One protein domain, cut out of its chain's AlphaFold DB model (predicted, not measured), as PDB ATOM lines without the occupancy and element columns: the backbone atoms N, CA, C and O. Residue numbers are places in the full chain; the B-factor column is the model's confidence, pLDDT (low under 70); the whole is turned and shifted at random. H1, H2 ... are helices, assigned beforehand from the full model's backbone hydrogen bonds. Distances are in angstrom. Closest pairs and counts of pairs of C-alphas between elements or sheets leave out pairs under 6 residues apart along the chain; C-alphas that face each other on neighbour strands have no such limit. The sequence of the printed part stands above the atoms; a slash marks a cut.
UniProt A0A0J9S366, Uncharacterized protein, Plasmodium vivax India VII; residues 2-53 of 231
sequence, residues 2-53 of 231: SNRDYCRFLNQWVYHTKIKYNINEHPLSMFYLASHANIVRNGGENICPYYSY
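What this domain is: This is residues 2 to 53 of the 231 residues of an uncharacterized protein of Plasmodium vivax India VII (UniProt A0A0J9S366). Two helices of similar length make an open V, nearest each other at the end where a tight turn joins H1 to H2, and the last stretch of the printed part, residues 42 to 53, folds back from the far end of H2 along the gap between them. Residues 38 to 43, of which 38 to 41 belong to H2, stick out at the tip of that arm. The printed part has 52 residues with two named helices, H1 then H2, and no named strand; the class is all helix. It is compact, with a radius of gyration of the C-alphas of 11.3 A, and flat, spanning 32 by 23 by 13 A.

Where its parts are: Find C-alpha 3 at (-25.113, -9.170, -7.609); from there H1, residues 3 to 20, runs 25.7 A to C-alpha 20 at (-19.945, -2.185, -31.814). After residues 21 to 24, look for C-alpha 25 at (-20.494, 7.978, -24.020), where H2, residues 25 to 41, begins; it runs 24.1 A to C-alpha 41. Residues 42 to 53 hold no named element and end with C-alpha 53 at (-15.222, 1.652, -18.792).

How they stand to each other: H1 and H2 are close but not clearly touching, with 2 pairs of C-alphas within 8 A. Their closest C-alphas, those of Lys 18 and Glu 25, are 7.8 A apart, while the centres are 14.0 A apart. They run opposite ways at a steep tilt of 37 degrees, only just past shallow. In H1 and H2 every O i to N i+4 pair is within hydrogen-bond range.

The domain as a whole: The two C-alphas farthest apart are those of Asn 22 and Gly 43, at 32.0 A. The printed part has no cut, and its link from H1 to H2 is tight. The mean pLDDT of the printed part is 93.8, and no printed residue is under 70.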
ATOM      1  N   SER A   2     -22.745 -13.504  -7.626       86.12
ATOM      2  CA  SER A   2     -23.194 -12.402  -6.771       86.12
ATOM      3  C   SER A   2     -23.840 -11.281  -7.596       86.12
ATOM      4  O   SER A   2     -23.610 -11.186  -8.802       86.12
ATOM      5  N   ASN A   3     -24.588 -10.378  -6.952       87.00
ATOM      6  CA  ASN A   3     -25.113  -9.170  -7.609       87.00
ATOM      7  C   ASN A   3     -23.997  -8.349  -8.274       87.00
ATOM      8  O   ASN A   3     -24.175  -7.845  -9.378       87.00
ATOM      9  N   ARG A   4     -22.815  -8.288  -7.648       87.62
ATOM     10  CA  ARG A   4     -21.638  -7.611  -8.207       87.62
ATOM     11  C   ARG A   4     -21.211  -8.218  -9.546       87.62
ATOM     12  O   ARG A   4     -20.883  -7.466 -10.462       87.62
ATOM     13  N   ASP A   5     -21.265  -9.542  -9.672       87.12
ATOM     14  CA  ASP A   5     -20.908 -10.241 -10.911       87.12
ATOM     15  C   ASP A   5     -21.905  -9.920 -12.026       87.12
ATOM     16  O   ASP A   5     -21.499  -9.560 -13.131       87.12
ATOM     17  N   TYR A   6     -23.208  -9.943 -11.722       88.88
ATOM     18  CA  TYR A   6     -24.247  -9.561 -12.683       88.88
ATOM     19  C   TYR A   6     -24.089  -8.115 -13.162       88.88
ATOM     20  O   TYR A   6     -24.159  -7.860 -14.366       88.88
ATOM     21  N   CYS A   7     -23.815  -7.172 -12.255       92.38
ATOM     22  CA  CYS A   7     -23.596  -5.780 -12.638       92.38
ATOM     23  C   CYS A   7     -22.333  -5.605 -13.491       92.38
ATOM     24  O   CYS A   7     -22.345  -4.818 -14.440       92.38
ATOM     25  N   ARG A   8     -21.248  -6.333 -13.190       92.06
ATOM     26  CA  ARG A   8     -20.034  -6.329 -14.017       92.06
ATOM     27  C   ARG A   8     -20.359  -6.810 -15.431       92.06
ATOM     28  O   ARG A   8     -20.068  -6.087 -16.380       92.06
ATOM     29  N   PHE A   9     -21.031  -7.954 -15.574       90.56
ATOM     30  CA  PHE A   9     -21.413  -8.497 -16.885       90.56
ATOM     31  C   PHE A   9     -22.329  -7.557 -17.671       90.56
ATOM     32  O   PHE A   9     -22.113  -7.348 -18.864       90.56
ATOM     33  N   LEU A  10     -23.314  -6.941 -17.010       93.69
ATOM     34  CA  LEU A  10     -24.179  -5.945 -17.637       93.69
ATOM     35  C   LEU A  10     -23.368  -4.759 -18.171       93.69
ATOM     36  O   LEU A  10     -23.517  -4.389 -19.332       93.69
ATOM     37  N   ASN A  11     -22.492  -4.176 -17.350       95.12
ATOM     38  CA  ASN A  11     -21.697  -3.020 -17.761       95.12
ATOM     39  C   ASN A  11     -20.689  -3.371 -18.871       95.12
ATOM     40  O   ASN A  11     -20.504  -2.580 -19.794       95.12
ATOM     41  N   GLN A  12     -20.095  -4.569 -18.848       95.94
ATOM     42  CA  GLN A  12     -19.251  -5.062 -19.945       95.94
ATOM     43  C   GLN A  12     -20.054  -5.234 -21.242       95.94
ATOM     44  O   GLN A  12     -19.604  -4.823 -22.311       95.94
ATOM     45  N   TRP A  13     -21.266  -5.791 -21.167       95.19
ATOM     46  CA  TRP A  13     -22.150  -5.918 -22.328       95.19
ATOM     47  C   TRP A  13     -22.543  -4.551 -22.904       95.19
ATOM     48  O   TRP A  13     -22.487  -4.357 -24.123       95.19
ATOM     49  N   VAL A  14     -22.879  -3.587 -22.043       94.94
ATOM     50  CA  VAL A  14     -23.153  -2.200 -22.450       94.94
ATOM     51  C   VAL A  14     -21.933  -1.602 -23.151       94.94
ATOM     52  O   VAL A  14     -22.074  -1.004 -24.217       94.94
ATOM     53  N   TYR A  15     -20.731  -1.816 -22.613       96.44
ATOM     54  CA  TYR A  15     -19.489  -1.331 -23.206       96.44
ATOM     55  C   TYR A  15     -19.195  -1.938 -24.588       96.44
ATOM     56  O   TYR A  15     -18.906  -1.218 -25.544       96.44
ATOM     57  N   HIS A  16     -19.329  -3.255 -24.741       94.56
ATOM     58  CA  HIS A  16     -19.155  -3.905 -26.042       94.56
ATOM     59  C   HIS A  16     -20.189  -3.431 -27.065       94.56
ATOM     60  O   HIS A  16     -19.850  -3.194 -28.225       94.56
ATOM     61  N   THR A  17     -21.440  -3.245 -26.637       93.44
ATOM     62  CA  THR A  17     -22.512  -2.694 -27.473       93.44
ATOM     63  C   THR A  17     -22.179  -1.269 -27.911       93.44
ATOM     64  O   THR A  17     -22.296  -0.947 -29.093       93.44
ATOM     65  N   LYS A  18     -21.683  -0.436 -26.986       94.50
ATOM     66  CA  LYS A  18     -21.214   0.921 -27.274       94.50
ATOM     67  C   LYS A  18     -20.167   0.925 -28.384       94.50
ATOM     68  O   LYS A  18     -20.333   1.662 -29.349       94.50
ATOM     69  N   ILE A  19     -19.123   0.103 -28.268       94.75
ATOM     70  CA  ILE A  19     -18.058   0.015 -29.281       94.75
ATOM     71  C   ILE A  19     -18.622  -0.465 -30.617       94.75
ATOM     72  O   ILE A  19     -18.393   0.169 -31.643       94.75
ATOM     73  N   LYS A  20     -19.392  -1.559 -30.605       93.75
ATOM     74  CA  LYS A  20     -19.945  -2.185 -31.814       93.75
ATOM     75  C   LYS A  20     -20.775  -1.214 -32.654       93.75
ATOM     76  O   LYS A  20     -20.697  -1.247 -33.877       93.75
ATOM     77  N   TYR A  21     -21.577  -0.382 -31.999       94.62
ATOM     78  CA  TYR A  21     -22.473   0.562 -32.665       94.62
ATOM     79  C   TYR A  21     -21.947   2.002 -32.653       94.62
ATOM     80  O   TYR A  21     -22.687   2.916 -33.003       94.62
ATOM     81  N   ASN A  22     -20.687   2.208 -32.252       95.12
ATOM     82  CA  ASN A  22     -20.049   3.519 -32.133       95.12
ATOM     83  C   ASN A  22     -20.913   4.554 -31.378       95.12
ATOM     84  O   ASN A  22     -21.104   5.690 -31.814       95.12
ATOM     85  N   ILE A  23     -21.491   4.135 -30.250       94.94
ATOM     86  CA  ILE A  23     -22.369   4.980 -29.437       94.94
ATOM     87  C   ILE A  23     -21.509   5.945 -28.613       94.94
ATOM     88  O   ILE A  23     -20.540   5.549 -27.961       94.94
ATOM     89  N   ASN A  24     -21.891   7.221 -28.607       95.62
ATOM     90  CA  ASN A  24     -21.236   8.233 -27.784       95.62
ATOM     91  C   ASN A  24     -21.482   7.990 -26.285       95.62
ATOM     92  O   ASN A  24     -22.585   7.642 -25.866       95.62
ATOM     93  N   GLU A  25     -20.461   8.243 -25.465       94.25
ATOM     94  CA  GLU A  25     -20.494   7.978 -24.020       94.25
ATOM     95  C   GLU A  25     -21.555   8.806 -23.285       94.25
ATOM     96  O   GLU A  25     -22.343   8.284 -22.500       94.25
ATOM     97  N   HIS A  26     -21.616  10.106 -23.577       94.50
ATOM     98  CA  HIS A  26     -22.545  11.009 -22.911       94.50
ATOM     99  C   HIS A  26     -24.021  10.596 -23.081       94.50
ATOM    100  O   HIS A  26     -24.677  10.368 -22.060       94.50
ATOM    101  N   PRO A  27     -24.564  10.416 -24.306       94.56
ATOM    102  CA  PRO A  27     -25.945   9.963 -24.455       94.56
ATOM    103  C   PRO A  27     -26.166   8.575 -23.847       94.56
ATOM    104  O   PRO A  27     -27.199   8.366 -23.215       94.56
ATOM    105  N   LEU A  28     -25.205   7.648 -23.954       96.00
ATOM    106  CA  LEU A  28     -25.320   6.326 -23.335       96.00
ATOM    107  C   LEU A  28     -25.499   6.411 -21.813       96.00
ATOM    108  O   LEU A  28     -26.410   5.783 -21.275       96.00
ATOM    109  N   SER A  29     -24.679   7.220 -21.136       95.38
ATOM    110  CA  SER A  29     -24.786   7.422 -19.688       95.38
ATOM    111  C   SER A  29     -26.154   7.985 -19.289       95.38
ATOM    112  O   SER A  29     -26.766   7.509 -18.334       95.38
ATOM    113  N   MET A  30     -26.688   8.932 -20.069       95.69
ATOM    114  CA  MET A  30     -27.993   9.544 -19.813       95.69
ATOM    115  C   MET A  30     -29.127   8.530 -19.981       95.69
ATOM    116  O   MET A  30     -30.001   8.430 -19.116       95.69
ATOM    117  N   PHE A  31     -29.095   7.736 -21.055       95.31
ATOM    118  CA  PHE A  31     -30.080   6.680 -21.289       95.31
ATOM    119  C   PHE A  31     -30.036   5.600 -20.210       95.31
ATOM    120  O   PHE A  31     -31.096   5.186 -19.732       95.31
ATOM    121  N   TYR A  32     -28.842   5.164 -19.797       95.75
ATOM    122  CA  TYR A  32     -28.707   4.186 -18.720       95.75
ATOM    123  C   TYR A  32     -29.297   4.732 -17.420       95.75
ATOM    124  O   TYR A  32     -30.140   4.071 -16.819       95.75
ATOM    125  N   LEU A  33     -28.914   5.945 -17.007       95.19
ATOM    126  CA  LEU A  33     -29.392   6.558 -15.765       95.19
ATOM    127  C   LEU A  33     -30.915   6.727 -15.754       95.19
ATOM    128  O   LEU A  33     -31.558   6.374 -14.765       95.19
ATOM    129  N   ALA A  34     -31.505   7.204 -16.853       96.00
ATOM    130  CA  ALA A  34     -32.955   7.350 -16.975       96.00
ATOM    131  C   ALA A  34     -33.684   5.995 -16.919       96.00
ATOM    132  O   ALA A  34     -34.697   5.862 -16.229       96.00
ATOM    133  N   SER A  35     -33.153   4.982 -17.608       94.62
ATOM    134  CA  SER A  35     -33.733   3.632 -17.629       94.62
ATOM    135  C   SER A  35     -33.633   2.967 -16.258       94.62
ATOM    136  O   SER A  35     -34.617   2.443 -15.741       94.62
ATOM    137  N   HIS A  36     -32.462   3.057 -15.630       94.19
ATOM    138  CA  HIS A  36     -32.209   2.559 -14.285       94.19
ATOM    139  C   HIS A  36     -33.134   3.235 -13.259       94.19
ATOM    140  O   HIS A  36     -33.800   2.551 -12.487       94.19
ATOM    141  N   ALA A  37     -33.264   4.566 -13.295       95.19
ATOM    142  CA  ALA A  37     -34.175   5.297 -12.414       95.19
ATOM    143  C   ALA A  37     -35.644   4.884 -12.610       95.19
ATOM    144  O   ALA A  37     -36.393   4.788 -11.637       95.19
ATOM    145  N   ASN A  38     -36.065   4.609 -13.849       96.12
ATOM    146  CA  ASN A  38     -37.409   4.113 -14.139       96.12
ATOM    147  C   ASN A  38     -37.646   2.721 -13.529       96.12
ATOM    148  O   ASN A  38     -38.660   2.523 -12.864       96.12
ATOM    149  N   ILE A  39     -36.695   1.796 -13.699       94.19
ATOM    150  CA  ILE A  39     -36.753   0.445 -13.119       94.19
ATOM    151  C   ILE A  39     -36.847   0.523 -11.593       94.19
ATOM    152  O   ILE A  39     -37.734  -0.096 -11.005       94.19
ATOM    153  N   VAL A  40     -35.993   1.331 -10.957       95.19
ATOM    154  CA  VAL A  40     -35.991   1.502  -9.496       95.19
ATOM    155  C   VAL A  40     -37.313   2.092  -9.002       95.19
ATOM    156  O   VAL A  40     -37.903   1.585  -8.051       95.19
ATOM    157  N   ARG A  41     -37.843   3.117  -9.681       96.12
ATOM    158  CA  ARG A  41     -39.148   3.709  -9.339       96.12
ATOM    159  C   ARG A  41     -40.298   2.700  -9.431       96.12
ATOM    160  O   ARG A  41     -41.271   2.830  -8.698       96.12
ATOM    161  N   ASN A  42     -40.177   1.702 -10.303       96.62
ATOM    162  CA  ASN A  42     -41.167   0.641 -10.485       96.62
ATOM    163  C   ASN A  42     -40.917  -0.585  -9.582       96.62
ATOM    164  O   ASN A  42     -41.432  -1.665  -9.863       96.62
ATOM    165  N   GLY A  43     -40.144  -0.428  -8.501       95.31
ATOM    166  CA  GLY A  43     -39.912  -1.474  -7.500       95.31
ATOM    167  C   GLY A  43     -38.668  -2.330  -7.738       95.31
ATOM    168  O   GLY A  43     -38.456  -3.295  -7.009       95.31
ATOM    169  N   GLY A  44     -37.841  -1.996  -8.733       92.75
ATOM    170  CA  GLY A  44     -36.541  -2.632  -8.925       92.75
ATOM    171  C   GLY A  44     -35.518  -2.218  -7.861       92.75
ATOM    172  O   GLY A  44     -35.545  -1.101  -7.343       92.75
ATOM    173  N   GLU A  45     -34.575  -3.107  -7.557       91.31
ATOM    174  CA  GLU A  45     -33.485  -2.801  -6.631       91.31
ATOM    175  C   GLU A  45     -32.414  -1.913  -7.287       91.31
ATOM    176  O   GLU A  45     -31.996  -2.133  -8.425       91.31
ATOM    177  N   ASN A  46     -31.914  -0.927  -6.541       91.19
ATOM    178  CA  ASN A  46     -30.823  -0.049  -6.968       91.19
ATOM    179  C   ASN A  46     -29.455  -0.702  -6.691       91.19
ATOM    180  O   ASN A  46     -28.757  -0.322  -5.750       91.19
ATOM    181  N   ILE A  47     -29.105  -1.731  -7.466       90.62
ATOM    182  CA  ILE A  47     -27.909  -2.562  -7.213       90.62
ATOM    183  C   ILE A  47     -26.833  -2.479  -8.298       90.62
ATOM    184  O   ILE A  47     -25.682  -2.813  -8.023       90.62
ATOM    185  N   CYS A  48     -27.174  -2.021  -9.507       92.00
ATOM    186  CA  CYS A  48     -26.249  -1.953 -10.639       92.00
ATOM    187  C   CYS A  48     -26.141  -0.520 -11.167       92.00
ATOM    188  O   CYS A  48     -26.806  -0.178 -12.145       92.00
ATOM    189  N   PRO A  49     -25.307   0.332 -10.545       91.38
ATOM    190  CA  PRO A  49     -25.015   1.637 -11.109       91.38
ATOM    191  C   PRO A  49     -24.281   1.495 -12.449       91.38
ATOM    192  O   PRO A  49     -23.590   0.502 -12.711       91.38
ATOM    193  N   TYR A  50     -24.416   2.526 -13.284       95.06
ATOM    194  CA  TYR A  50     -23.669   2.617 -14.532       95.06
ATOM    195  C   TYR A  50     -22.169   2.698 -14.245       95.06
ATOM    196  O   TYR A  50     -21.729   3.544 -13.465       95.06
ATOM    197  N   TYR A  51     -21.388   1.844 -14.899       95.12
ATOM    198  CA  TYR A  51     -19.934   1.862 -14.839       95.12
ATOM    199  C   TYR A  51     -19.363   2.126 -16.230       95.12
ATOM    200  O   TYR A  51     -19.423   1.281 -17.127       95.12
ATOM    201  N   SER A  52     -18.802   3.320 -16.399       95.38
ATOM    202  CA  SER A  52     -18.196   3.751 -17.652       95.38
ATOM    203  C   SER A  52     -16.755   3.263 -17.750       95.38
ATOM    204  O   SER A  52     -15.835   3.842 -17.170       95.38
ATOM    205  N   TYR A  53     -16.549   2.201 -18.522       95.69
ATOM    206  CA  TYR A  53     -15.222   1.652 -18.792       95.69
ATOM    207  C   TYR A  53     -14.290   2.681 -19.458       95.69
ATOM    208  O   TYR A  53     -13.140   2.801 -19.046       95.69
TER     209      TYR A  53